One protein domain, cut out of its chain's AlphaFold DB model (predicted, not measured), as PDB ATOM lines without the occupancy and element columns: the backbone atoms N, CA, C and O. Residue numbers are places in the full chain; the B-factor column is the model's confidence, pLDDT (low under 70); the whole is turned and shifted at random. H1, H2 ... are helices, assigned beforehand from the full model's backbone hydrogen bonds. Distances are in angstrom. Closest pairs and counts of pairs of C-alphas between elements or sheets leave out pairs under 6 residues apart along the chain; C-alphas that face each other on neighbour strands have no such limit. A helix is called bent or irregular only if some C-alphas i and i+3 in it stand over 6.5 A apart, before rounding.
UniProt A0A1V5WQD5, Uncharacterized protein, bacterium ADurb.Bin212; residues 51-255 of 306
ATOM      1  N   ARG A  51     211.300 169.546  92.077       69.88
ATOM      2  CA  ARG A  51     210.136 169.558  92.972       69.88
ATOM      3  C   ARG A  51     209.318 168.280  92.804       69.88
ATOM      4  O   ARG A  51     208.936 167.676  93.801       69.88
ATOM      5  N   HIS A  52     209.048 167.869  91.565       76.19
ATOM      6  CA  HIS A  52     208.393 166.587  91.288       76.19
ATOM      7  C   HIS A  52     209.227 165.407  91.790       76.19
ATOM      8  O   HIS A  52     208.669 164.538  92.445       76.19
ATOM      9  N   MET A  53     210.548 165.429  91.590       75.44
ATOM     10  CA  MET A  53     211.471 164.402  92.102       75.44
ATOM     11  C   MET A  53     211.382 164.222  93.610       75.44
ATOM     12  O   MET A  53     211.123 163.123  94.082       75.44
ATOM     13  N   ILE A  54     211.512 165.303  94.373       71.19
ATOM     14  CA  ILE A  54     211.450 165.240  95.837       71.19
ATOM     15  C   ILE A  54     210.109 164.661  96.289       71.19
ATOM     16  O   ILE A  54     210.059 163.797  97.159       71.19
ATOM     17  N   ILE A  55     209.014 165.116  95.684       71.31
ATOM     18  CA  ILE A  55     207.675 164.695  96.096       71.31
ATOM     19  C   ILE A  55     207.380 163.260  95.637       71.31
ATOM     20  O   ILE A  55     206.695 162.539  96.358       71.31
ATOM     21  N   HIS A  56     207.927 162.815  94.504       80.94
ATOM     22  CA  HIS A  56     207.922 161.416  94.069       80.94
ATOM     23  C   HIS A  56     208.579 160.529  95.124       80.94
ATOM     24  O   HIS A  56     207.951 159.626  95.667       80.94
ATOM     25  N   GLU A  57     209.803 160.866  95.506       71.38
ATOM     26  CA  GLU A  57     210.571 160.112  96.490       71.38
ATOM     27  C   GLU A  57     209.878 160.096  97.869       71.38
ATOM     28  O   GLU A  57     209.791 159.062  98.531       71.38
ATOM     29  N   MET A  58     209.269 161.209  98.287       69.50
ATOM     30  CA  MET A  58     208.424 161.238  99.492       69.50
ATOM     31  C   MET A  58     207.156 160.389  99.351       69.50
ATOM     32  O   MET A  58     206.673 159.821 100.333       69.50
ATOM     33  N   SER A  59     206.606 160.299  98.142       73.12
ATOM     34  CA  SER A  59     205.399 159.525  97.868       73.12
ATOM     35  C   SER A  59     205.652 158.027  97.979       73.12
ATOM     36  O   SER A  59     204.710 157.319  98.317       73.12
ATOM     37  N   HIS A  60     206.892 157.544  97.810       70.94
ATOM     38  CA  HIS A  60     207.223 156.140  98.072       70.94
ATOM     39  C   HIS A  60     206.878 155.712  99.494       70.94
ATOM     40  O   HIS A  60     206.397 154.603  99.682       70.94
ATOM     41  N   VAL A  61     207.021 156.589 100.492       60.81
ATOM     42  CA  VAL A  61     206.617 156.276 101.874       60.81
ATOM     43  C   VAL A  61     205.119 155.966 101.932       60.81
ATOM     44  O   VAL A  61     204.696 154.964 102.500       60.81
ATOM     45  N   ALA A  62     204.296 156.799 101.290       59.34
ATOM     46  CA  ALA A  62     202.853 156.600 101.259       59.34
ATOM     47  C   ALA A  62     202.457 155.386 100.404       59.34
ATOM     48  O   ALA A  62     201.581 154.612 100.798       59.34
ATOM     49  N   THR A  63     203.090 155.201  99.245       62.62
ATOM     50  CA  THR A  63     202.730 154.131  98.315       62.62
ATOM     51  C   THR A  63     203.226 152.767  98.795       62.62
ATOM     52  O   THR A  63     202.475 151.799  98.760       62.62
ATOM     53  N   GLU A  64     204.432 152.653  99.340       62.69
ATOM     54  CA  GLU A  64     204.954 151.381  99.854       62.69
ATOM     55  C   GLU A  64     204.173 150.882 101.073       62.69
ATOM     56  O   GLU A  64     203.852 149.696 101.172       62.69
ATOM     57  N   ASP A  65     203.784 151.788 101.965       53.34
ATOM     58  CA  ASP A  65     203.127 151.421 103.216       53.34
ATOM     59  C   ASP A  65     201.643 151.096 103.065       53.34
ATOM     60  O   ASP A  65     201.114 150.236 103.776       53.34
ATOM     61  N   VAL A  66     200.960 151.781 102.151       51.62
ATOM     62  CA  VAL A  66     199.528 151.579 101.907       51.62
ATOM     63  C   VAL A  66     199.295 150.494 100.852       51.62
ATOM     64  O   VAL A  66     198.318 149.752 100.955       51.62
ATOM     65  N   PHE A  67     200.200 150.351  99.874       52.66
ATOM     66  CA  PHE A  67     199.974 149.533  98.676       52.66
ATOM     67  C   PHE A  67     200.856 148.278  98.616       52.66
ATOM     68  O   PHE A  67     200.440 147.282  98.023       52.66
ATOM     69  N   LEU A  68     202.033 148.274  99.257       51.69
ATOM     70  CA  LEU A  68     202.989 147.157  99.226       51.69
ATOM     71  C   LEU A  68     203.247 146.519 100.595       51.69
ATOM     72  O   LEU A  68     204.223 145.779 100.744       51.69
ATOM     73  N   ASN A  69     202.371 146.732 101.584       52.81
ATOM     74  CA  ASN A  69     202.489 146.065 102.877       52.81
ATOM     75  C   ASN A  69     202.408 144.536 102.696       52.81
ATOM     76  O   ASN A  69     201.326 143.959 102.595       52.81
ATOM     77  N   LYS A  70     203.574 143.879 102.625       48.12
ATOM     78  CA  LYS A  70     203.710 142.443 102.332       48.12
ATOM     79  C   LYS A  70     203.066 141.560 103.404       48.12
ATOM     80  O   LYS A  70     202.743 140.413 103.116       48.12
ATOM     81  N   ASN A  71     202.852 142.097 104.609       50.06
ATOM     82  CA  ASN A  71     202.270 141.395 105.749       50.06
ATOM     83  C   ASN A  71     201.168 142.243 106.407       50.06
ATOM     84  O   ASN A  71     201.383 142.801 107.486       50.06
ATOM     85  N   PRO A  72     199.978 142.341 105.789       54.03
ATOM     86  CA  PRO A  72     198.855 143.043 106.392       54.03
ATOM     87  C   PRO A  72     198.431 142.324 107.683       54.03
ATOM     88  O   PRO A  72     197.982 141.176 107.671       54.03
ATOM     89  N   GLN A  73     198.585 143.007 108.815       54.28
ATOM     90  CA  GLN A  73     198.360 142.479 110.166       54.28
ATOM     91  C   GLN A  73     196.874 142.478 110.558       54.28
ATOM     92  O   GLN A  73     196.488 141.878 111.560       54.28
ATOM     93  N   ASN A  74     196.021 143.158 109.788       61.09
ATOM     94  CA  ASN A  74     194.581 143.234 110.024       61.09
ATOM     95  C   ASN A  74     193.787 143.290 108.705       61.09
ATOM     96  O   ASN A  74     194.345 143.533 107.635       61.09
ATOM     97  N   GLU A  75     192.475 143.049 108.783       59.34
ATOM     98  CA  GLU A  75     191.585 143.025 107.609       59.34
ATOM     99  C   GLU A  75     191.542 144.369 106.865       59.34
ATOM    100  O   GLU A  75     191.533 144.384 105.640       59.34
ATOM    101  N   GLN A  76     191.643 145.496 107.576       58.66
ATOM    102  CA  GLN A  76     191.689 146.823 106.954       58.66
ATOM    103  C   GLN A  76     192.937 147.002 106.069       58.66
ATOM    104  O   GLN A  76     192.856 147.579 104.988       58.66
ATOM    105  N   GLN A  77     194.090 146.479 106.492       57.16
ATOM    106  CA  GLN A  77     195.318 146.488 105.694       57.16
ATOM    107  C   GLN A  77     195.235 145.520 104.507       57.16
ATOM    108  O   GLN A  77     195.765 145.823 103.442       57.16
ATOM    109  N   LYS A  78     194.547 144.379 104.646       58.47
ATOM    110  CA  LYS A  78     194.320 143.452 103.522       58.47
ATOM    111  C   LYS A  78     193.440 144.079 102.442       58.47
ATOM    112  O   LYS A  78     193.757 143.963 101.262       58.47
ATOM    113  N   GLU A  79     192.363 144.751 102.839       60.69
ATOM    114  CA  GLU A  79     191.484 145.485 101.921       60.69
ATOM    115  C   GLU A  79     192.239 146.615 101.213       60.69
ATOM    116  O   GLU A  79     192.132 146.738  99.993       60.69
ATOM    117  N   ALA A  80     193.071 147.368 101.945       57.81
ATOM    118  CA  ALA A  80     193.921 148.409 101.369       57.81
ATOM    119  C   ALA A  80     194.873 147.852 100.298       57.81
ATOM    120  O   ALA A  80     194.914 148.399  99.204       57.81
ATOM    121  N   VAL A  81     195.547 146.722 100.553       58.59
ATOM    122  CA  VAL A  81     196.440 146.060  99.577       58.59
ATOM    123  C   VAL A  81     195.685 145.571  98.328       58.59
ATOM    124  O   VAL A  81     196.206 145.626  97.212       58.59
ATOM    125  N   VAL A  82     194.444 145.100  98.471       64.25
ATOM    126  CA  VAL A  82     193.626 144.671  97.325       64.25
ATOM    127  C   VAL A  82     193.157 145.864  96.491       64.25
ATOM    128  O   VAL A  82     193.256 145.822  95.265       64.25
ATOM    129  N   GLU A  83     192.660 146.926  97.126       60.12
ATOM    130  CA  GLU A  83     192.242 148.157  96.437       60.12
ATOM    131  C   GLU A  83     193.426 148.864  95.773       60.12
ATOM    132  O   GLU A  83     193.329 149.307  94.631       60.12
ATOM    133  N   ALA A  84     194.573 148.862  96.442       58.47
ATOM    134  CA  ALA A  84     195.854 149.305  95.925       58.47
ATOM    135  C   ALA A  84     196.267 148.598  94.632       58.47
ATOM    136  O   ALA A  84     196.673 149.234  93.656       58.47
ATOM    137  N   LYS A  85     196.146 147.269  94.620       64.69
ATOM    138  CA  LYS A  85     196.443 146.456  93.444       64.69
ATOM    139  C   LYS A  85     195.469 146.736  92.301       64.69
ATOM    140  O   LYS A  85     195.913 146.891  91.170       64.69
ATOM    141  N   LYS A  86     194.166 146.860  92.582       68.31
ATOM    142  CA  LYS A  86     193.171 147.239  91.561       68.31
ATOM    143  C   LYS A  86     193.482 148.607  90.964       68.31
ATOM    144  O   LYS A  86     193.509 148.736  89.748       68.31
ATOM    145  N   PHE A  87     193.781 149.595  91.808       67.75
ATOM    146  CA  PHE A  87     194.178 150.925  91.355       67.75
ATOM    147  C   PHE A  87     195.430 150.866  90.480       67.75
ATOM    148  O   PHE A  87     195.449 151.472  89.415       67.75
ATOM    149  N   SER A  88     196.435 150.084  90.883       67.19
ATOM    150  CA  SER A  88     197.670 149.876  90.119       67.19
ATOM    151  C   SER A  88     197.413 149.256  88.743       67.19
ATOM    152  O   SER A  88     197.925 149.752  87.740       67.19
ATOM    153  N   ASP A  89     196.590 148.206  88.678       73.19
ATOM    154  CA  ASP A  89     196.212 147.548  87.425       73.19
ATOM    155  C   ASP A  89     195.421 148.507  86.515       73.19
ATOM    156  O   ASP A  89     195.703 148.605  85.318       73.19
ATOM    157  N   GLU A  90     194.462 149.254  87.076       77.88
ATOM    158  CA  GLU A  90     193.673 150.269  86.364       77.88
ATOM    159  C   GLU A  90     194.565 151.408  85.836       77.88
ATOM    160  O   GLU A  90     194.425 151.821  84.681       77.88
ATOM    161  N   ILE A  91     195.533 151.874  86.633       76.94
ATOM    162  CA  ILE A  91     196.496 152.911  86.245       76.94
ATOM    163  C   ILE A  91     197.438 152.427  85.150       76.94
ATOM    164  O   ILE A  91     197.655 153.163  84.191       76.94
ATOM    165  N   ILE A  92     197.984 151.211  85.250       78.62
ATOM    166  CA  ILE A  92     198.864 150.666  84.210       78.62
ATOM    167  C   ILE A  92     198.097 150.576  82.898       78.62
ATOM    168  O   ILE A  92     198.610 150.998  81.864       78.62
ATOM    169  N   GLN A  93     196.865 150.061  82.927       83.50
ATOM    170  CA  GLN A  93     196.032 149.969  81.731       83.50
ATOM    171  C   GLN A  93     195.770 151.351  81.129       83.50
ATOM    172  O   GLN A  93     195.898 151.531  79.916       83.50
ATOM    173  N   LEU A  94     195.455 152.344  81.963       83.06
ATOM    174  CA  LEU A  94     195.201 153.706  81.510       83.06
ATOM    175  C   LEU A  94     196.470 154.390  80.971       83.06
ATOM    176  O   LEU A  94     196.413 155.087  79.955       83.06
ATOM    177  N   ALA A  95     197.624 154.151  81.594       82.88
ATOM    178  CA  ALA A  95     198.927 154.655  81.169       82.88
ATOM    179  C   ALA A  95     199.391 153.993  79.858       82.88
ATOM    180  O   ALA A  95     199.888 154.670  78.957       82.88
ATOM    181  N   GLN A  96     199.161 152.688  79.691       83.50
ATOM    182  CA  GLN A  96     199.409 151.969  78.438       83.50
ATOM    183  C   GLN A  96     198.477 152.439  77.316       83.50
ATOM    184  O   GLN A  96     198.940 152.654  76.195       83.50
ATOM    185  N   TYR A  97     197.191 152.650  77.612       86.69
ATOM    186  CA  TYR A  97     196.241 153.227  76.660       86.69
ATOM    187  C   TYR A  97     196.681 154.632  76.230       86.69
ATOM    188  O   TYR A  97     196.782 154.907  75.038       86.69
ATOM    189  N   SER A  98     197.038 155.486  77.193       84.69
ATOM    190  CA  SER A  98     197.552 156.836  76.934       84.69
ATOM    191  C   SER A  98     198.788 156.805  76.038       84.69
ATOM    192  O   SER A  98     198.854 157.545  75.061       84.69
ATOM    193  N   LYS A  99     199.731 155.892  76.306       83.12
ATOM    194  CA  LYS A  99     200.918 155.676  75.469       83.12
ATOM    195  C   LYS A  99     200.553 155.243  74.043       83.12
ATOM    196  O   LYS A  99     201.132 155.762  73.091       83.12
ATOM    197  N   GLY A 100     199.589 154.335  73.880       83.75
ATOM    198  CA  GLY A 100     199.093 153.898  72.568       83.75
ATOM    199  C   GLY A 100     198.456 155.032  71.757       83.75
ATOM    200  O   GLY A 100     198.729 155.169  70.566       83.75
ATOM    201  N   GLU A 101     197.691 155.894  72.425       84.88
ATOM    202  CA  GLU A 101     197.072 157.100  71.853       84.88
ATOM    203  C   GLU A 101     198.044 158.289  71.737       84.88
ATOM    204  O   GLU A 101     197.660 159.374  71.303       84.88
ATOM    205  N   ARG A 102     199.316 158.105  72.126       85.19
ATOM    206  CA  ARG A 102     200.353 159.153  72.187       85.19
ATOM    207  C   ARG A 102     199.970 160.354  73.055       85.19
ATOM    208  O   ARG A 102     200.498 161.445  72.857       85.19
ATOM    209  N   ILE A 103     199.067 160.166  74.013       87.38
ATOM    210  CA  ILE A 103     198.731 161.174  75.014       87.38
ATOM    211  C   ILE A 103     199.954 161.340  75.921       87.38
ATOM    212  O   ILE A 103     200.462 160.339  76.437       87.38
ATOM    213  N   PRO A 104     200.446 162.570  76.118       86.00
ATOM    214  CA  PRO A 104     201.758 162.761  76.698       86.00
ATOM    215  C   PRO A 104     201.701 162.554  78.220       86.00
ATOM    216  O   PRO A 104     200.752 162.984  78.889       86.00
ATOM    217  N   GLN A 105     202.703 161.855  78.758       84.56
ATOM    218  CA  GLN A 105     202.808 161.503  80.178       84.56
ATOM    219  C   GLN A 105     204.077 162.097  80.796       84.56
ATOM    220  O   GLN A 105     204.927 162.648  80.086       84.56
ATOM    221  N   SER A 106     204.192 162.028  82.127       81.25
ATOM    222  CA  SER A 106     205.391 162.514  82.813       81.25
ATOM    223  C   SER A 106     206.653 161.812  82.294       81.25
ATOM    224  O   SER A 106     206.610 160.677  81.801       81.25
ATOM    225  N   GLY A 107     207.796 162.505  82.384       76.50
ATOM    226  CA  GLY A 107     209.128 161.986  82.027       76.50
ATOM    227  C   GLY A 107     209.345 160.541  82.479       76.50
ATOM    228  O   GLY A 107     209.662 159.652  81.682       76.50
ATOM    229  N   HIS A 108     209.100 160.346  83.771       79.75
ATOM    230  CA  HIS A 108     209.325 159.111  84.494       79.75
ATOM    231  C   HIS A 108     208.329 158.004  84.120       79.75
ATOM    232  O   HIS A 108     208.767 156.915  83.754       79.75
ATOM    233  N   ILE A 109     207.019 158.284  84.057       83.69
ATOM    234  CA  ILE A 109     206.012 157.275  83.672       83.69
ATOM    235  C   ILE A 109     206.311 156.686  82.288       83.69
ATOM    236  O   ILE A 109     206.214 155.474  82.096       83.69
ATOM    237  N   GLU A 110     206.715 157.506  81.314       79.50
ATOM    238  CA  GLU A 110     207.086 156.986  79.990       79.50
ATOM    239  C   GLU A 110     208.296 156.049  80.051       79.50
ATOM    240  O   GLU A 110     208.269 154.987  79.427       79.50
ATOM    241  N   THR A 111     209.297 156.394  80.864       79.94
ATOM    242  CA  THR A 111     210.492 155.569  81.093       79.94
ATOM    243  C   THR A 111     210.110 154.216  81.697       79.94
ATOM    244  O   THR A 111     210.510 153.168  81.185       79.94
ATOM    245  N   VAL A 112     209.249 154.215  82.717       83.19
ATOM    246  CA  VAL A 112     208.733 152.991  83.347       83.19
ATOM    247  C   VAL A 112     207.955 152.132  82.338       83.19
ATOM    248  O   VAL A 112     208.151 150.915  82.251       83.19
ATOM    249  N   LEU A 113     207.106 152.747  81.509       83.06
ATOM    250  CA  LEU A 113     206.370 152.040  80.455       83.06
ATOM    251  C   LEU A 113     207.292 151.498  79.350       83.06
ATOM    252  O   LEU A 113     206.984 150.468  78.742       83.06
ATOM    253  N   ASP A 114     208.395 152.179  79.036       81.44
ATOM    254  CA  ASP A 114     209.414 151.692  78.101       81.44
ATOM    255  C   ASP A 114     210.160 150.482  78.675       81.44
ATOM    256  O   ASP A 114     210.312 149.470  77.983       81.44
ATOM    257  N   MET A 115     210.533 150.519  79.957       79.19
ATOM    258  CA  MET A 115     211.138 149.379  80.655       79.19
ATOM    259  C   MET A 115     210.222 148.148  80.673       79.19
ATOM    260  O   MET A 115     210.710 147.021  80.552       79.19
ATOM    261  N   LEU A 116     208.902 148.335  80.794       82.00
ATOM    262  CA  LEU A 116     207.936 147.240  80.661       82.00
ATOM    263  C   LEU A 116     207.889 146.676  79.239       82.00
ATOM    264  O   LEU A 116     207.854 145.460  79.059       82.00
ATOM    265  N   SER A 117     207.920 147.537  78.221       82.94
ATOM    266  CA  SER A 117     207.872 147.093  76.821       82.94
ATOM    267  C   SER A 117     209.114 146.297  76.385       82.94
ATOM    268  O   SER A 117     209.012 145.438  75.509       82.94
ATOM    269  N   ASN A 118     210.259 146.523  77.041       82.62
ATOM    270  CA  ASN A 118     211.536 145.842  76.785       82.62
ATOM    271  C   ASN A 118     211.772 144.593  77.658       82.62
ATOM    272  O   ASN A 118     212.852 143.994  77.633       82.62
ATOM    273  N   MET A 119     210.772 144.178  78.438       84.31
ATOM    274  CA  MET A 119     210.878 143.071  79.388       84.31
ATOM    275  C   MET A 119     211.335 141.731  78.771       84.31
ATOM    276  O   MET A 119     212.167 141.069  79.398       84.31
ATOM    277  N   PRO A 120     210.891 141.312  77.565       83.69
ATOM    278  CA  PRO A 120     211.398 140.087  76.944       83.69
ATOM    279  C   PRO A 120     212.913 140.123  76.697       83.69
ATOM    280  O   PRO A 120     213.611 139.140  76.942       83.69
ATOM    281  N   GLN A 121     213.433 141.258  76.226       86.19
ATOM    282  CA  GLN A 121     214.853 141.459  75.948       86.19
ATOM    283  C   GLN A 121     215.661 141.538  77.245       86.19
ATOM    284  O   GLN A 121     216.755 140.979  77.321       86.19
ATOM    285  N   ASP A 122     215.129 142.191  78.277       82.06
ATOM    286  CA  ASP A 122     215.768 142.236  79.592       82.06
ATOM    287  C   ASP A 122     215.845 140.851  80.231       82.06
ATOM    288  O   ASP A 122     216.895 140.480  80.754       82.06
ATOM    289  N   PHE A 123     214.790 140.039  80.109       84.12
ATOM    290  CA  PHE A 123     214.808 138.668  80.603       84.12
ATOM    291  C   PHE A 123     215.885 137.824  79.916       84.12
ATOM    292  O   PHE A 123     216.619 137.102  80.591       84.12
ATOM    293  N   GLN A 124     216.053 137.958  78.595       83.25
ATOM    294  CA  GLN A 124     217.112 137.255  77.859       83.25
ATOM    295  C   GLN A 124     218.515 137.574  78.402       83.25
ATOM    296  O   GLN A 124     219.354 136.677  78.482       83.25
ATOM    297  N   LYS A 125     218.767 138.819  78.833       85.12
ATOM    298  CA  LYS A 125     220.057 139.232  79.417       85.12
ATOM    299  C   LYS A 125     220.328 138.602  80.785       85.12
ATOM    300  O   LYS A 125     221.487 138.495  81.170       85.12
ATOM    301  N   THR A 126     219.294 138.172  81.513       81.88
ATOM    302  CA  THR A 126     219.469 137.527  82.828       81.88
ATOM    303  C   THR A 126     220.062 136.119  82.734       81.88
ATOM    304  O   THR A 126     220.555 135.601  83.732       81.88
ATOM    305  N   GLY A 127     219.994 135.474  81.559       85.00
ATOM    306  CA  GLY A 127     220.430 134.086  81.369       85.00
ATOM    307  C   GLY A 127     219.573 133.045  82.104       85.00
ATOM    308  O   GLY A 127     219.946 131.872  82.147       85.00
ATOM    309  N   LYS A 128     218.439 133.457  82.686       85.12
ATOM    310  CA  LYS A 128     217.520 132.582  83.417       85.12
ATOM    311  C   LYS A 128     216.740 131.651  82.483       85.12
ATOM    312  O   LYS A 128     216.498 131.989  81.321       85.12
ATOM    313  N   PRO A 129     216.323 130.472  82.975       87.56
ATOM    314  CA  PRO A 129     215.550 129.527  82.180       87.56
ATOM    315  C   PRO A 129     214.151 130.089  81.847       87.56
ATOM    316  O   PRO A 129     213.550 130.742  82.701       87.56
ATOM    317  N   PRO A 130     213.576 129.815  80.654       88.31
ATOM    318  CA  PRO A 130     212.289 130.380  80.219       88.31
ATOM    319  C   PRO A 130     211.112 130.199  81.188       88.31
ATOM    320  O   PRO A 130     210.186 131.002  81.188       88.31
ATOM    321  N   GLN A 131     211.139 129.164  82.031       90.12
ATOM    322  CA  GLN A 131     210.109 128.886  83.034       90.12
ATOM    323  C   GLN A 131     210.033 129.956  84.135       90.12
ATOM    324  O   GLN A 131     208.991 130.100  84.769       90.12
ATOM    325  N   GLU A 132     211.105 130.722  84.354       89.06
ATOM    326  CA  GLU A 132     211.126 131.840  85.306       89.06
ATOM    327  C   GLU A 132     210.572 133.145  84.713       89.06
ATOM    328  O   GLU A 132     210.452 134.136  85.436       89.06
ATOM    329  N   TYR A 133     210.215 133.168  83.421       85.31
ATOM    330  CA  TYR A 133     209.759 134.387  82.752       85.31
ATOM    331  C   TYR A 133     208.503 134.973  83.394       85.31
ATOM    332  O   TYR A 133     208.440 136.176  83.611       85.31
ATOM    333  N   GLU A 134     207.529 134.137  83.760       82.88
ATOM    334  CA  GLU A 134     206.286 134.622  84.372       82.88
ATOM    335  C   GLU A 134     206.520 135.244  85.753       82.88
ATOM    336  O   GLU A 134     205.939 136.279  86.069       82.88
ATOM    337  N   ALA A 135     207.420 134.673  86.560       74.50
ATOM    338  CA  ALA A 135     207.779 135.250  87.855       74.50
ATOM    339  C   ALA A 135     208.532 136.582  87.686       74.50
ATOM    340  O   ALA A 135     208.229 137.561  88.367       74.50
ATOM    341  N   PHE A 136     209.472 136.641  86.735       78.88
ATOM    342  CA  PHE A 136     210.175 137.875  86.382       78.88
ATOM    343  C   PHE A 136     209.209 138.956  85.885       78.88
ATOM    344  O   PHE A 136     209.296 140.110  86.303       78.88
ATOM    345  N   LYS A 137     208.260 138.575  85.027       81.00
ATOM    346  CA  LYS A 137     207.233 139.462  84.493       81.00
ATOM    347  C   LYS A 137     206.368 140.049  85.599       81.00
ATOM    348  O   LYS A 137     206.263 141.267  85.683       81.00
ATOM    349  N   GLN A 138     205.828 139.209  86.480       73.75
ATOM    350  CA  GLN A 138     205.015 139.667  87.609       73.75
ATOM    351  C   GLN A 138     205.782 140.639  88.511       73.75
ATOM    352  O   GLN A 138     205.237 141.660  88.923       73.75
ATOM    353  N   GLN A 139     207.060 140.358  88.784       73.31
ATOM    354  CA  GLN A 139     207.903 141.261  89.561       73.31
ATOM    355  C   GLN A 139     208.084 142.612  88.855       73.31
ATOM    356  O   GLN A 139     207.943 143.657  89.485       73.31
ATOM    357  N   ARG A 140     208.370 142.613  87.547       77.69
ATOM    358  CA  ARG A 140     208.572 143.844  86.767       77.69
ATOM    359  C   ARG A 140     207.294 144.664  86.623       77.69
ATOM    360  O   ARG A 140     207.355 145.879  86.764       77.69
ATOM    361  N   GLU A 141     206.153 144.020  86.391       75.50
ATOM    362  CA  GLU A 141     204.839 144.675  86.359       75.50
ATOM    363  C   GLU A 141     204.498 145.296  87.717       75.50
ATOM    364  O   GLU A 141     204.051 146.438  87.768       75.50
ATOM    365  N   SER A 142     204.795 144.597  88.817       73.00
ATOM    366  CA  SER A 142     204.598 145.124  90.171       73.00
ATOM    367  C   SER A 142     205.491 146.326  90.485       73.00
ATOM    368  O   SER A 142     205.033 147.257  91.143       73.00
ATOM    369  N   LEU A 143     206.755 146.318  90.049       74.94
ATOM    370  CA  LEU A 143     207.654 147.460  90.232       74.94
ATOM    371  C   LEU A 143     207.187 148.656  89.401       74.94
ATOM    372  O   LEU A 143     207.080 149.759  89.917       74.94
ATOM    373  N   ALA A 144     206.809 148.435  88.144       79.12
ATOM    374  CA  ALA A 144     206.297 149.506  87.302       79.12
ATOM    375  C   ALA A 144     204.991 150.114  87.837       79.12
ATOM    376  O   ALA A 144     204.835 151.332  87.830       79.12
ATOM    377  N   ALA A 145     204.072 149.284  88.341       76.62
ATOM    378  CA  ALA A 145     202.866 149.739  89.034       76.62
ATOM    379  C   ALA A 145     203.203 150.709  90.167       76.62
ATOM    380  O   ALA A 145     202.613 151.784  90.249       76.62
ATOM    381  N   LYS A 146     204.163 150.329  91.014       76.56
ATOM    382  CA  LYS A 146     204.611 151.125  92.156       76.56
ATOM    383  C   LYS A 146     205.148 152.488  91.717       76.56
ATOM    384  O   LYS A 146     204.745 153.501  92.283       76.56
ATOM    385  N   GLU A 147     206.021 152.521  90.718       81.31
ATOM    386  CA  GLU A 147     206.627 153.767  90.233       81.31
ATOM    387  C   GLU A 147     205.587 154.706  89.614       81.31
ATOM    388  O   GLU A 147     205.501 155.884  89.966       81.31
ATOM    389  N   ILE A 148     204.709 154.164  88.765       82.06
ATOM    390  CA  ILE A 148     203.638 154.938  88.129       82.06
ATOM    391  C   ILE A 148     202.668 155.485  89.189       82.06
ATOM    392  O   ILE A 148     202.296 156.657  89.155       82.06
ATOM    393  N   LEU A 149     202.271 154.654  90.154       78.12
ATOM    394  CA  LEU A 149     201.434 155.057  91.282       78.12
ATOM    395  C   LEU A 149     202.079 156.183  92.099       78.12
ATOM    396  O   LEU A 149     201.399 157.128  92.505       78.12
ATOM    397  N   THR A 150     203.381 156.077  92.343       78.25
ATOM    398  CA  THR A 150     204.152 157.060  93.107       78.25
ATOM    399  C   THR A 150     204.184 158.405  92.388       78.25
ATOM    400  O   THR A 150     203.926 159.427  93.021       78.25
ATOM    401  N   ASP A 151     204.350 158.419  91.064       84.75
ATOM    402  CA  ASP A 151     204.248 159.649  90.273       84.75
ATOM    403  C   ASP A 151     202.872 160.307  90.357       84.75
ATOM    404  O   ASP A 151     202.775 161.513  90.596       84.75
ATOM    405  N   TYR A 152     201.796 159.541  90.170       80.00
ATOM    406  CA  TYR A 152     200.445 160.098  90.253       80.00
ATOM    407  C   TYR A 152     200.130 160.611  91.659       80.00
ATOM    408  O   TYR A 152     199.510 161.665  91.802       80.00
ATOM    409  N   THR A 153     200.602 159.904  92.687       76.06
ATOM    410  CA  THR A 153     200.503 160.340  94.084       76.06
ATOM    411  C   THR A 153     201.257 161.649  94.286       76.06
ATOM    412  O   THR A 153     200.703 162.582  94.860       76.06
ATOM    413  N   ALA A 154     202.463 161.777  93.736       79.19
ATOM    414  CA  ALA A 154     203.246 163.000  93.832       79.19
ATOM    415  C   ALA A 154     202.556 164.192  93.162       79.19
ATOM    416  O   ALA A 154     202.505 165.283  93.731       79.19
ATOM    417  N   ILE A 155     201.960 163.985  91.986       81.44
ATOM    418  CA  ILE A 155     201.195 165.023  91.281       81.44
ATOM    419  C   ILE A 155     199.945 165.407  92.080       81.44
ATOM    420  O   ILE A 155     199.643 166.594  92.221       81.44
ATOM    421  N   TYR A 156     199.247 164.428  92.662       79.25
ATOM    422  CA  TYR A 156     198.095 164.681  93.525       79.25
ATOM    423  C   TYR A 156     198.481 165.460  94.788       79.25
ATOM    424  O   TYR A 156     197.812 166.437  95.114       79.25
ATOM    425  N   LEU A 157     199.593 165.117  95.446       74.88
ATOM    426  CA  LEU A 157     200.106 165.829  96.624       74.88
ATOM    427  C   LEU A 157     200.650 167.233  96.303       74.88
ATOM    428  O   LEU A 157     200.604 168.110  97.162       74.88
ATOM    429  N   LYS A 158     201.156 167.463  95.082       76.69
ATOM    430  CA  LYS A 158     201.523 168.804  94.587       76.69
ATOM    431  C   LYS A 158     200.300 169.690  94.356       76.69
ATOM    432  O   LYS A 158     200.410 170.909  94.487       76.69
ATOM    433  N   SER A 159     199.176 169.083  93.980       78.25
ATOM    434  CA  SER A 159     197.916 169.784  93.752       78.25
ATOM    435  C   SER A 159     197.263 170.211  95.069       78.25
ATOM    436  O   SER A 159     197.529 169.653  96.131       78.25
ATOM    437  N   ASN A 160     196.335 171.162  95.005       73.94
ATOM    438  CA  ASN A 160     195.509 171.531  96.161       73.94
ATOM    439  C   ASN A 160     194.359 170.531  96.446       73.94
ATOM    440  O   ASN A 160     193.481 170.826  97.256       73.94
ATOM    441  N   GLY A 161     194.339 169.373  95.774       71.38
ATOM    442  CA  GLY A 161     193.264 168.377  95.843       71.38
ATOM    443  C   GLY A 161     192.111 168.627  94.867       71.38
ATOM    444  O   GLY A 161     191.252 167.765  94.702       71.38
ATOM    445  N   GLU A 162     192.084 169.768  94.174       81.69
ATOM    446  CA  GLU A 162     191.108 170.045  93.126       81.69
ATOM    447  C   GLU A 162     191.595 169.564  91.754       81.69
ATOM    448  O   GLU A 162     192.766 169.661  91.383       81.69
ATOM    449  N   ARG A 163     190.641 169.116  90.938       87.56
ATOM    450  CA  ARG A 163     190.863 168.575  89.591       87.56
ATOM    451  C   ARG A 163     191.661 169.490  88.669       87.56
ATOM    452  O   ARG A 163     192.557 169.027  87.974       87.56
ATOM    453  N   GLN A 164     191.331 170.781  88.641       86.56
ATOM    454  CA  GLN A 164     192.031 171.738  87.779       86.56
ATOM    455  C   GLN A 164     193.487 171.910  88.226       86.56
ATOM    456  O   GLN A 164     194.388 171.952  87.391       86.56
ATOM    457  N   SER A 165     193.723 171.909  89.540       83.56
ATOM    458  CA  SER A 165     195.068 171.974  90.104       83.56
ATOM    459  C   SER A 165     195.892 170.735  89.744       83.56
ATOM    460  O   SER A 165     197.020 170.850  89.266       83.56
ATOM    461  N   PHE A 166     195.292 169.545  89.852       87.12
ATOM    462  CA  PHE A 166     195.919 168.290  89.435       87.12
ATOM    463  C   PHE A 166     196.313 168.294  87.956       87.12
ATOM    464  O   PHE A 166     197.446 167.960  87.626       87.12
ATOM    465  N   ILE A 167     195.408 168.699  87.058       89.81
ATOM    466  CA  ILE A 167     195.694 168.749  85.615       89.81
ATOM    467  C   ILE A 167     196.855 169.708  85.325       89.81
ATOM    468  O   ILE A 167     197.731 169.390  84.521       89.81
ATOM    469  N   GLY A 168     196.893 170.868  85.984       86.19
ATOM    470  CA  GLY A 168     197.971 171.838  85.814       86.19
ATOM    471  C   GLY A 168     199.333 171.349  86.301       86.19
ATOM    472  O   GLY A 168     200.347 171.562  85.625       86.19
ATOM    473  N   GLU A 169     199.371 170.672  87.448       85.69
ATOM    474  CA  GLU A 169     200.589 170.034  87.960       85.69
ATOM    475  C   GLU A 169     201.011 168.857  87.064       85.69
ATOM    476  O   GLU A 169     202.194 168.721  86.743       85.69
ATOM    477  N   TYR A 170     200.053 168.085  86.540       88.19
ATOM    478  CA  TYR A 170     200.323 167.010  85.586       88.19
ATOM    479  C   TYR A 170     200.971 167.543  84.307       88.19
ATOM    480  O   TYR A 170     202.047 167.091  83.925       88.19
ATOM    481  N   LEU A 171     200.375 168.561  83.678       86.12
ATOM    482  CA  LEU A 171     200.923 169.220  82.487       86.12
ATOM    483  C   LEU A 171     202.337 169.763  82.716       86.12
ATOM    484  O   LEU A 171     203.160 169.750  81.803       86.12
ATOM    485  N   SER A 172     202.635 170.209  83.937       82.12
ATOM    486  CA  SER A 172     203.970 170.688  84.303       82.12
ATOM    487  C   SER A 172     205.008 169.557  84.321       82.12
ATOM    488  O   SER A 172     206.155 169.793  83.959       82.12
ATOM    489  N   SER A 173     204.595 168.328  84.648       80.88
ATOM    490  CA  SER A 173     205.468 167.141  84.720       80.88
ATOM    491  C   SER A 173     205.763 166.461  83.368       80.88
ATOM    492  O   SER A 173     206.679 165.646  83.264       80.88
ATOM    493  N   VAL A 174     204.991 166.772  82.318       80.25
ATOM    494  CA  VAL A 174     205.075 166.131  80.988       80.25
ATOM    495  C   VAL A 174     206.263 166.636  80.153       80.25
ATOM    496  O   VAL A 174     206.778 165.923  79.295       80.25
ATOM    497  N   GLY A 175     206.723 167.862  80.404       72.12
ATOM    498  CA  GLY A 175     207.815 168.485  79.655       72.12
ATOM    499  C   GLY A 175     207.386 169.107  78.317       72.12
ATOM    500  O   GLY A 175     206.489 168.642  77.608       72.12
ATOM    501  N   LEU A 176     208.058 170.201  77.943       77.38
ATOM    502  CA  LEU A 176     207.704 171.039  76.788       77.38
ATOM    503  C   LEU A 176     207.783 170.292  75.449       77.38
ATOM    504  O   LEU A 176     206.946 170.506  74.570       77.38
ATOM    505  N   LYS A 177     208.799 169.444  75.262       79.25
ATOM    506  CA  LYS A 177     209.013 168.728  73.998       79.25
ATOM    507  C   LYS A 177     207.831 167.813  73.673       79.25
ATOM    508  O   LYS A 177     207.274 167.914  72.583       79.25
ATOM    509  N   ARG A 178     207.399 166.999  74.638       81.00
ATOM    510  CA  ARG A 178     206.291 166.046  74.472       81.00
ATOM    511  C   ARG A 178     204.956 166.747  74.252       81.00
ATOM    512  O   ARG A 178     204.202 166.360  73.364       81.00
ATOM    513  N   LEU A 179     204.696 167.829  74.992       85.50
ATOM    514  CA  LEU A 179     203.507 168.656  74.764       85.50
ATOM    515  C   LEU A 179     203.488 169.234  73.344       85.50
ATOM    516  O   LEU A 179     202.449 169.201  72.691       85.50
ATOM    517  N   ASN A 180     204.628 169.717  72.838       84.69
ATOM    518  CA  ASN A 180     204.728 170.212  71.464       84.69
ATOM    519  C   ASN A 180     204.511 169.108  70.424       84.69
ATOM    520  O   ASN A 180     203.823 169.345  69.432       84.69
ATOM    521  N   GLU A 181     205.102 167.929  70.615       85.56
ATOM    522  CA  GLU A 181     204.952 166.784  69.707       85.56
ATOM    523  C   GLU A 181     203.495 166.314  69.636       85.56
ATOM    524  O   GLU A 181     202.947 166.151  68.540       85.56
ATOM    525  N   TYR A 182     202.845 166.170  70.792       88.19
ATOM    526  CA  TYR A 182     201.435 165.810  70.882       88.19
ATOM    527  C   TYR A 182     200.536 166.858  70.222       88.19
ATOM    528  O   TYR A 182     199.733 166.526  69.348       88.19
ATOM    529  N   ALA A 183     200.709 168.129  70.588       87.00
ATOM    530  CA  ALA A 183     199.897 169.218  70.067       87.00
ATOM    531  C   ALA A 183     200.068 169.378  68.550       87.00
ATOM    532  O   ALA A 183     199.096 169.602  67.835       87.00
ATOM    533  N   SER A 184     201.292 169.217  68.036       86.44
ATOM    534  CA  SER A 184     201.566 169.301  66.594       86.44
ATOM    535  C   SER A 184     200.933 168.141  65.825       86.44
ATOM    536  O   SER A 184     200.476 168.331  64.702       86.44
ATOM    537  N   SER A 185     200.873 166.953  66.433       85.88
ATOM    538  CA  SER A 185     200.260 165.762  65.828       85.88
ATOM    539  C   SER A 185     198.729 165.823  65.792       85.88
ATOM    540  O   SER A 185     198.116 165.146  64.972       85.88
ATOM    541  N   ASN A 186     198.124 166.629  66.670       84.31
ATOM    542  CA  ASN A 186     196.672 166.762  66.829       84.31
ATOM    543  C   ASN A 186     196.129 168.130  66.383       84.31
ATOM    544  O   ASN A 186     194.940 168.408  66.546       84.31
ATOM    545  N   ALA A 187     196.979 168.996  65.827       82.44
ATOM    546  CA  ALA A 187     196.570 170.306  65.344       82.44
ATOM    547  C   ALA A 187     195.663 170.170  64.111       82.44
ATOM    548  O   ALA A 187     195.992 169.478  63.148       82.44
ATOM    549  N   THR A 188     194.527 170.866  64.120       70.62
ATOM    550  CA  THR A 188     193.665 170.992  62.942       70.62
ATOM    551  C   THR A 188     194.229 172.025  61.962       70.62
ATOM    552  O   THR A 188     194.825 173.030  62.362       70.62
ATOM    553  N   GLU A 189     194.044 171.789  60.657       59.25
ATOM    554  CA  GLU A 189     194.464 172.729  59.611       59.25
ATOM    555  C   GLU A 189     193.827 174.114  59.840       59.25
ATOM    556  O   GLU A 189     192.606 174.255  59.868       59.25
ATOM    557  N   GLY A 190     194.668 175.141  60.012       57.25
ATOM    558  CA  GLY A 190     194.244 176.538  60.188       57.25
ATOM    559  C   GLY A 190     194.261 177.079  61.625       57.25
ATOM    560  O   GLY A 190     193.898 178.237  61.824       57.25
ATOM    561  N   GLY A 191     194.689 176.291  62.618       54.84
ATOM    562  CA  GLY A 191     194.869 176.751  64.001       54.84
ATOM    563  C   GLY A 191     196.101 177.646  64.202       54.84
ATOM    564  O   GLY A 191     197.091 177.543  63.480       54.84
ATOM    565  N   THR A 192     196.038 178.524  65.206       58.94
ATOM    566  CA  THR A 192     197.148 179.349  65.724       58.94
ATOM    567  C   THR A 192     198.429 178.521  65.898       58.94
ATOM    568  O   THR A 192     198.336 177.319  66.154       58.94
ATOM    569  N   ASP A 193     199.613 179.143  65.816       82.25
ATOM    570  CA  ASP A 193     200.901 178.454  66.007       82.25
ATOM    571  C   ASP A 193     200.877 177.599  67.285       82.25
ATOM    572  O   ASP A 193     200.854 178.113  68.404       82.25
ATOM    573  N   THR A 194     200.843 176.278  67.109       81.12
ATOM    574  CA  THR A 194     200.733 175.289  68.184       81.12
ATOM    575  C   THR A 194     201.808 175.492  69.247       81.12
ATOM    576  O   THR A 194     201.531 175.351  70.437       81.12
ATOM    577  N   LYS A 195     203.009 175.931  68.846       81.38
ATOM    578  CA  LYS A 195     204.093 176.257  69.782       81.38
ATOM    579  C   LYS A 195     203.741 177.437  70.679       81.38
ATOM    580  O   LYS A 195     204.061 177.418  71.865       81.38
ATOM    581  N   THR A 196     203.066 178.447  70.132       83.62
ATOM    582  CA  THR A 196     202.585 179.600  70.900       83.62
ATOM    583  C   THR A 196     201.550 179.159  71.938       83.62
ATOM    584  O   THR A 196     201.668 179.540  73.098       83.62
ATOM    585  N   ARG A 197     200.615 178.270  71.578       85.12
ATOM    586  CA  ARG A 197     199.603 177.732  72.509       85.12
ATOM    587  C   ARG A 197     200.191 176.826  73.596       85.12
ATOM    588  O   ARG A 197     199.837 176.960  74.763       85.12
ATOM    589  N   VAL A 198     201.152 175.963  73.260       84.38
ATOM    590  CA  VAL A 198     201.889 175.172  74.267       84.38
ATOM    591  C   VAL A 198     202.654 176.097  75.218       84.38
ATOM    592  O   VAL A 198     202.610 175.918  76.435       84.38
ATOM    593  N   ALA A 199     203.318 177.127  74.684       82.50
ATOM    594  CA  ALA A 199     203.995 178.125  75.504       82.50
ATOM    595  C   ALA A 199     203.012 178.907  76.388       82.50
ATOM    596  O   ALA A 199     203.356 179.250  77.515       82.50
ATOM    597  N   GLU A 200     201.794 179.176  75.918       85.44
ATOM    598  CA  GLU A 200     200.734 179.793  76.715       85.44
ATOM    599  C   GLU A 200     200.286 178.913  77.879       85.44
ATOM    600  O   GLU A 200     200.082 179.460  78.960       85.44
ATOM    601  N   ILE A 201     200.159 177.594  77.689       85.44
ATOM    602  CA  ILE A 201     199.911 176.660  78.797       85.44
ATOM    603  C   ILE A 201     201.072 176.752  79.787       85.44
ATOM    604  O   ILE A 201     200.858 177.051  80.951       85.44
ATOM    605  N   LEU A 202     202.320 176.575  79.349       79.81
ATOM    606  CA  LEU A 202     203.450 176.505  80.284       79.81
ATOM    607  C   LEU A 202     203.779 177.828  80.991       79.81
ATOM    608  O   LEU A 202     204.317 177.799  82.095       79.81
ATOM    609  N   ARG A 203     203.462 178.978  80.382       82.12
ATOM    610  CA  ARG A 203     203.639 180.310  80.989       82.12
ATOM    611  C   ARG A 203     202.533 180.691  81.972       82.12
ATOM    612  O   ARG A 203     202.678 181.712  82.646       82.12
ATOM    613  N   ALA A 204     201.431 179.942  82.022       84.75
ATOM    614  CA  ALA A 204     200.400 180.161  83.026       84.75
ATOM    615  C   ALA A 204     200.993 179.991  84.432       84.75
ATOM    616  O   ALA A 204     201.814 179.100  84.673       84.75
ATOM    617  N   LYS A 205     200.625 180.900  85.338       80.94
ATOM    618  CA  LYS A 205     201.294 181.049  86.634       80.94
ATOM    619  C   LYS A 205     200.769 180.061  87.658       80.94
ATOM    620  O   LYS A 205     201.527 179.664  88.537       80.94
ATOM    621  N   THR A 206     199.501 179.676  87.542       83.00
ATOM    622  CA  THR A 206     198.885 178.704  88.446       83.00
ATOM    623  C   THR A 206     198.548 177.402  87.719       83.00
ATOM    624  O   THR A 206     198.336 177.406  86.501       83.00
ATOM    625  N   PRO A 207     198.497 176.269  88.435       80.50
ATOM    626  CA  PRO A 207     198.013 175.011  87.877       80.50
ATOM    627  C   PRO A 207     196.607 175.114  87.257       80.50
ATOM    628  O   PRO A 207     196.346 174.568  86.188       80.50
ATOM    629  N   GLU A 208     195.710 175.883  87.864       87.75
ATOM    630  CA  GLU A 208     194.336 176.053  87.388       87.75
ATOM    631  C   GLU A 208     194.300 176.802  86.049       87.75
ATOM    632  O   GLU A 208     193.612 176.378  85.123       87.75
ATOM    633  N   GLU A 209     195.108 177.859  85.902       86.94
ATOM    634  CA  GLU A 209     195.259 178.572  84.628       86.94
ATOM    635  C   GLU A 209     195.840 177.660  83.531       86.94
ATOM    636  O   GLU A 209     195.447 177.761  82.366       86.94
ATOM    637  N   LYS A 210     196.771 176.758  83.880       87.00
ATOM    638  CA  LYS A 210     197.324 175.766  82.938       87.00
ATOM    639  C   LYS A 210     196.228 174.841  82.413       87.00
ATOM    640  O   LYS A 210     196.137 174.627  81.203       87.00
ATOM    641  N   ALA A 211     195.404 174.318  83.316       87.44
ATOM    642  CA  ALA A 211     194.323 173.401  82.982       87.44
ATOM    643  C   ALA A 211     193.195 174.085  82.192       87.44
ATOM    644  O   ALA A 211     192.664 173.506  81.242       87.44
ATOM    645  N   GLU A 212     192.870 175.341  82.512       89.12
ATOM    646  CA  GLU A 212     191.909 176.129  81.741       89.12
ATOM    647  C   GLU A 212     192.387 176.317  80.293       89.12
ATOM    648  O   GLU A 212     191.653 176.029  79.345       89.12
ATOM    649  N   ARG A 213     193.646 176.736  80.101       87.19
ATOM    650  CA  ARG A 213     194.226 176.930  78.762       87.19
ATOM    651  C   ARG A 213     194.263 175.634  77.959       87.19
ATOM    652  O   ARG A 213     193.927 175.649  76.779       87.19
ATOM    653  N   SER A 214     194.618 174.506  78.578       86.06
ATOM    654  CA  SER A 214     194.630 173.218  77.872       86.06
ATOM    655  C   SER A 214     193.231 172.793  77.415       86.06
ATOM    656  O   SER A 214     193.092 172.210  76.345       86.06
ATOM    657  N   GLN A 215     192.184 173.119  78.174       86.38
ATOM    658  CA  GLN A 215     190.796 172.810  77.809       86.38
ATOM    659  C   GLN A 215     190.258 173.707  76.684       86.38
ATOM    660  O   GLN A 215     189.361 173.293  75.947       86.38
ATOM    661  N   GLN A 216     190.805 174.914  76.523       87.50
ATOM    662  CA  GLN A 216     190.438 175.837  75.442       87.50
ATOM    663  C   GLN A 216     191.010 175.419  74.076       87.50
ATOM    664  O   GLN A 216     190.482 175.830  73.039       87.50
ATOM    665  N   PHE A 217     192.070 174.608  74.052       86.81
ATOM    666  CA  PHE A 217     192.759 174.212  72.825       86.81
ATOM    667  C   PHE A 217     192.305 172.825  72.336       86.81
ATOM    668  O   PHE A 217     192.511 171.832  73.039       86.81
ATOM    669  N   PRO A 218     191.703 172.719  71.131       85.25
ATOM    670  CA  PRO A 218     191.160 171.459  70.618       85.25
ATOM    671  C   PRO A 218     192.163 170.302  70.600       85.25
ATOM    672  O   PRO A 218     191.799 169.178  70.943       85.25
ATOM    673  N   GLU A 219     193.422 170.580  70.260       86.00
ATOM    674  CA  GLU A 219     194.503 169.592  70.210       86.00
ATOM    675  C   GLU A 219     194.843 168.978  71.581       86.00
ATOM    676  O   GLU A 219     195.458 167.919  71.631       86.00
ATOM    677  N   PHE A 220     194.423 169.603  72.687       87.94
ATOM    678  CA  PHE A 220     194.650 169.138  74.059       87.94
ATOM    679  C   PHE A 220     193.407 168.544  74.724       87.94
ATOM    680  O   PHE A 220     193.473 168.111  75.879       87.94
ATOM    681  N   LYS A 221     192.273 168.485  74.019       85.62
ATOM    682  CA  LYS A 221     191.014 168.009  74.597       85.62
ATOM    683  C   LYS A 221     191.103 166.552  75.053       85.62
ATOM    684  O   LYS A 221     190.766 166.254  76.194       85.62
ATOM    685  N   GLN A 222     191.610 165.662  74.198       86.88
ATOM    686  CA  GLN A 222     191.747 164.237  74.524       86.88
ATOM    687  C   GLN A 222     192.747 164.014  75.671       86.88
ATOM    688  O   GLN A 222     192.474 163.222  76.572       86.88
ATOM    689  N   ALA A 223     193.866 164.748  75.695       88.31
ATOM    690  CA  ALA A 223     194.794 164.717  76.824       88.31
ATOM    691  C   ALA A 223     194.125 165.183  78.126       88.31
ATOM    692  O   ALA A 223     194.222 164.505  79.144       88.31
ATOM    693  N   SER A 224     193.363 166.278  78.084       87.81
ATOM    694  CA  SER A 224     192.632 166.784  79.251       87.81
ATOM    695  C   SER A 224     191.589 165.776  79.752       87.81
ATOM    696  O   SER A 224     191.472 165.550  80.953       87.81
ATOM    697  N   GLU A 225     190.843 165.119  78.859       89.31
ATOM    698  CA  GLU A 225     189.911 164.035  79.214       89.31
ATOM    699  C   GLU A 225     190.630 162.847  79.865       89.31
ATOM    700  O   GLU A 225     190.099 162.229  80.787       89.31
ATOM    701  N   MET A 226     191.850 162.543  79.427       89.69
ATOM    702  CA  MET A 226     192.666 161.497  80.031       89.69
ATOM    703  C   MET A 226     193.162 161.877  81.428       89.69
ATOM    704  O   MET A 226     193.033 161.092  82.363       89.69
ATOM    705  N   TYR A 227     193.653 163.103  81.606       90.12
ATOM    706  CA  TYR A 227     194.093 163.604  82.911       90.12
ATOM    707  C   TYR A 227     192.949 163.674  83.920       90.12
ATOM    708  O   TYR A 227     193.153 163.409  85.101       90.12
ATOM    709  N   ASN A 228     191.725 163.922  83.453       88.94
ATOM    710  CA  ASN A 228     190.531 163.799  84.281       88.94
ATOM    711  C   ASN A 228     190.310 162.374  84.799       88.94
ATOM    712  O   ASN A 228     189.978 162.214  85.968       88.94
ATOM    713  N   LYS A 229     190.530 161.351  83.965       88.75
ATOM    714  CA  LYS A 229     190.430 159.950  84.398       88.75
ATOM    715  C   LYS A 229     191.511 159.604  85.419       88.75
ATOM    716  O   LYS A 229     191.214 158.925  86.395       88.75
ATOM    717  N   PHE A 230     192.737 160.098  85.230       85.06
ATOM    718  CA  PHE A 230     193.790 159.935  86.235       85.06
ATOM    719  C   PHE A 230     193.421 160.609  87.555       85.06
ATOM    720  O   PHE A 230     193.586 159.985  88.600       85.06
ATOM    721  N   PHE A 231     192.859 161.822  87.516       86.19
ATOM    722  CA  PHE A 231     192.343 162.471  88.719       86.19
ATOM    723  C   PHE A 231     191.242 161.641  89.378       86.19
ATOM    724  O   PHE A 231     191.306 161.434  90.576       86.19
ATOM    725  N   ASP A 232     190.254 161.145  88.628       84.44
ATOM    726  CA  ASP A 232     189.143 160.367  89.200       84.44
ATOM    727  C   ASP A 232     189.637 159.115  89.918       84.44
ATOM    728  O   ASP A 232     189.155 158.782  90.999       84.44
ATOM    729  N   LEU A 233     190.611 158.423  89.323       75.38
ATOM    730  CA  LEU A 233     191.218 157.252  89.938       75.38
ATOM    731  C   LEU A 233     192.050 157.642  91.170       75.38
ATOM    732  O   LEU A 233     191.898 157.019  92.218       75.38
ATOM    733  N   ALA A 234     192.872 158.690  91.075       74.12
ATOM    734  CA  ALA A 234     193.658 159.187  92.200       74.12
ATOM    735  C   ALA A 234     192.764 159.669  93.349       74.12
ATOM    736  O   ALA A 234     192.987 159.290  94.484       74.12
ATOM    737  N   ASP A 235     191.709 160.430  93.087       75.75
ATOM    738  CA  ASP A 235     190.797 160.937  94.111       75.75
ATOM    739  C   ASP A 235     189.991 159.805  94.765       75.75
ATOM    740  O   ASP A 235     189.921 159.716  95.990       75.75
ATOM    741  N   LYS A 236     189.484 158.856  93.967       73.06
ATOM    742  CA  LYS A 236     188.808 157.648  94.468       73.06
ATOM    743  C   LYS A 236     189.696 156.834  95.410       73.06
ATOM    744  O   LYS A 236     189.190 156.291  96.390       73.06
ATOM    745  N   HIS A 237     190.987 156.707  95.094       63.66
ATOM    746  CA  HIS A 237     191.899 155.792  95.785       63.66
ATOM    747  C   HIS A 237     192.889 156.469  96.741       63.66
ATOM    748  O   HIS A 237     193.475 155.772  97.550       63.66
ATOM    749  N   LEU A 238     193.089 157.785  96.687       63.19
ATOM    750  CA  LEU A 238     193.999 158.564  97.547       63.19
ATOM    751  C   LEU A 238     193.255 159.638  98.353       63.19
ATOM    752  O   LEU A 238     193.773 160.137  99.354       63.19
ATOM    753  N   GLY A 239     192.038 159.998  97.937       56.19
ATOM    754  CA  GLY A 239     191.172 160.940  98.641       56.19
ATOM    755  C   GLY A 239     190.569 160.380  99.932       56.19
ATOM    756  O   GLY A 239     190.106 161.173 100.750       56.19
ATOM    757  N   ASP A 240     190.620 159.056 100.148       54.12
ATOM    758  CA  ASP A 240     190.150 158.398 101.374       54.12
ATOM    759  C   ASP A 240     190.978 158.862 102.585       54.12
ATOM    760  O   ASP A 240     192.202 158.690 102.646       54.12
ATOM    761  N   ASP A 241     190.294 159.425 103.584       48.81
ATOM    762  CA  ASP A 241     190.870 159.871 104.854       48.81
ATOM    763  C   ASP A 241     191.706 158.777 105.535       48.81
ATOM    764  O   ASP A 241     192.636 159.086 106.277       48.81
ATOM    765  N   LYS A 242     191.442 157.492 105.257       43.53
ATOM    766  CA  LYS A 242     192.228 156.360 105.768       43.53
ATOM    767  C   LYS A 242     193.633 156.270 105.177       43.53
ATOM    768  O   LYS A 242     194.542 155.837 105.880       43.53
ATOM    769  N   ILE A 243     193.826 156.673 103.922       43.88
ATOM    770  CA  ILE A 243     195.130 156.639 103.238       43.88
ATOM    771  C   ILE A 243     195.943 157.869 103.620       43.88
ATOM    772  O   ILE A 243     197.118 157.743 103.970       43.88
ATOM    773  N   LYS A 244     195.282 159.029 103.716       46.59
ATOM    774  CA  LYS A 244     195.855 160.229 104.341       46.59
ATOM    775  C   LYS A 244     196.272 159.954 105.790       46.59
ATOM    776  O   LYS A 244     197.394 160.277 106.168       46.59
ATOM    777  N   ALA A 245     195.433 159.278 106.578       42.72
ATOM    778  CA  ALA A 245     195.746 158.894 107.954       42.72
ATOM    779  C   ALA A 245     196.844 157.818 108.051       42.72
ATOM    780  O   ALA A 245     197.637 157.851 108.986       42.72
ATOM    781  N   ALA A 246     196.930 156.868 107.115       40.34
ATOM    782  CA  ALA A 246     197.988 155.854 107.092       40.34
ATOM    783  C   ALA A 246     199.361 156.465 106.772       40.34
ATOM    784  O   ALA A 246     200.323 156.190 107.489       40.34
ATOM    785  N   ALA A 247     199.421 157.363 105.782       41.75
ATOM    786  CA  ALA A 247     200.609 158.166 105.505       41.75
ATOM    787  C   ALA A 247     201.002 159.015 106.732       41.75
ATOM    788  O   ALA A 247     202.169 159.068 107.105       41.75
ATOM    789  N   GLN A 248     200.029 159.604 107.437       42.00
ATOM    790  CA  GLN A 248     200.261 160.400 108.652       42.00
ATOM    791  C   GLN A 248     200.710 159.574 109.877       42.00
ATOM    792  O   GLN A 248     201.577 160.019 110.626       42.00
ATOM    793  N   ASN A 249     200.161 158.376 110.094       36.38
ATOM    794  CA  ASN A 249     200.424 157.555 111.284       36.38
ATOM    795  C   ASN A 249     201.825 156.919 111.294       36.38
ATOM    796  O   ASN A 249     202.378 156.666 112.369       36.38
ATOM    797  N   ARG A 250     202.437 156.659 110.130       40.41
ATOM    798  CA  ARG A 250     203.796 156.086 110.067       40.41
ATOM    799  C   ARG A 250     204.904 157.126 110.135       40.41
ATOM    800  O   ARG A 250     205.905 156.889 110.808       40.41
ATOM    801  N   LEU A 251     204.643 158.323 109.611       38.19
ATOM    802  CA  LEU A 251     205.465 159.513 109.857       38.19
ATOM    803  C   LEU A 251     205.586 159.840 111.361       38.19
ATOM    804  O   LEU A 251     206.540 160.491 111.777       38.19
ATOM    805  N   GLN A 252     204.644 159.362 112.185       33.09
ATOM    806  CA  GLN A 252     204.636 159.543 113.641       33.09
ATOM    807  C   GLN A 252     205.217 158.356 114.433       33.09
ATOM    808  O   GLN A 252     205.731 158.558 115.534       33.09
ATOM    809  N   SER A 253     205.146 157.122 113.915       33.06
ATOM    810  CA  SER A 253     205.427 155.909 114.705       33.06
ATOM    811  C   SER A 253     206.842 155.345 114.591       33.06
ATOM    812  O   SER A 253     207.152 154.451 115.371       33.06
ATOM    813  N   GLY A 254     207.714 155.875 113.719       33.88
ATOM    814  CA  GLY A 254     209.136 155.489 113.672       33.88
ATOM    815  C   GLY A 254     209.326 153.968 113.705       33.88
ATOM    816  O   GLY A 254     209.948 153.449 114.631       33.88
ATOM    817  N   GLY A 255     208.663 153.278 112.771       31.97
ATOM    818  CA  GLY A 255     208.404 151.839 112.828       31.97
ATOM    819  C   GLY A 255     209.642 150.986 113.119       31.97
ATOM    820  O   GLY A 255     210.726 151.235 112.594       31.97
TER     821      GLY A 255
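What this domain is: This is residues 51 to 255 of the 306 residues of an uncharacterized protein of bacterium ADurb.Bin212 (UniProt A0A1V5WQD5). The long helix H5 runs through the middle of a slab of crossed helices: H2 and H10, side by side and running opposite ways, cross it on one side, and H1 crosses it on another. H3 runs back along H5, H4 packs near the beginning of H5, the short helices H6 to H9 cluster by residues 219 to 231 of H10, and H11 packs across H1. The printed part has 205 residues with eleven named helices, H1 to H11 in that order along the chain, and no named strand; the class is all helix. It is compact, with a radius of gyration of the C-alphas of 18.5 A, and only just flat, spanning 58 by 44 by 24 A.

Where its parts are: H1, residues 51 to 67, begins at C-alpha 51 (210.136, 169.558, 92.972), measures 23.2 A and has a kink of 29 degrees near residue 58. H2, residues 75 to 100, measures 37.4 A. H3, residues 107 to 117, and H4, residues 119 to 125, lead to H5, residues 130 to 158, which is 42.4 A long and begins at C-alpha 130 (212.289, 130.380, 80.219). H5 is irregular, its C-alphas 131 and 134 being 7.0 A apart. The short helices H6, residues 163 to 174, H7, residues 176 to 186, H8, residues 194 to 202, and H9, residues 207 to 216, follow. H10, residues 218 to 238, measures 30.0 A and is irregular, with C-alphas 219 and 222 lying 7.4 A apart. H11, residues 241 to 253, measures 18.0 A and ends at C-alpha 253 (205.427, 155.909, 114.705).

How they stand to each other: H5 is the hub, touching six other helices. Its residues 146 to 158 touch H1 at a steep tilt of 59 degrees, opposite ways, with the closest C-alphas, those of His 56 and Ala 154, 4.9 A apart. H2 touches H5 about perpendicular, at 88 degrees, with residues 88 to 92 alone; the closest C-alphas are those of Ser 88 and Ala 145, at 5.3 A. H3 touches H5 at a shallow tilt of 14 degrees, opposite ways, with the C-alphas of Ile 109 and Ile 148 closest at 5.6 A. H4 touches residues 133 to 140 of H5, the closest C-alphas being those of Phe 123 and Tyr 133, 7.0 A apart. H10 touches H5 about perpendicular, at 82 degrees, with the C-alphas of Tyr 152 and Ala 234 closest at 7.1 A. H10 also touches H2 at a shallow tilt of 11 degrees, opposite ways, with the C-alphas of Phe 87 and His 237 closest at 7.0 A. H6 touches H9 about perpendicular, at 88 degrees, with the C-alphas of Gly 168 and Pro 207 closest at 3.8 A. H7 touches H10, with the C-alphas of Asn 186 and Glu 219 closest at 4.9 A. H8 and H9 form a helical hairpin, their closest C-alphas, those of Ile 201 and Lys 210, being 5.0 A apart. H11 touches residues 61 to 66 of H1 about perpendicular, at 83 degrees, with the C-alphas of Ala 62 and Ala 247 closest at 5.1 A. H4 and H10 are apart, as are H5 and H8. Every O i to N i+4 pair is within hydrogen-bond range in H2, H3, H4, H6, H7, H8 and H9; the counts are 11 of 13 in H1, 23 of 25 in H5, 15 of 17 in H10 and 7 of 9 in H11.

The domain as a whole: The two C-alphas farthest apart, those of Gln 73 and Gly 190, are 60.6 A apart. The printed part has no cut and no long link. The mean pLDDT of the printed part is 74.8; it is under 70 at residues 51 and 58, 61 to 88, 189 to 192 and 237 to 255, and H11 has a mean of 41.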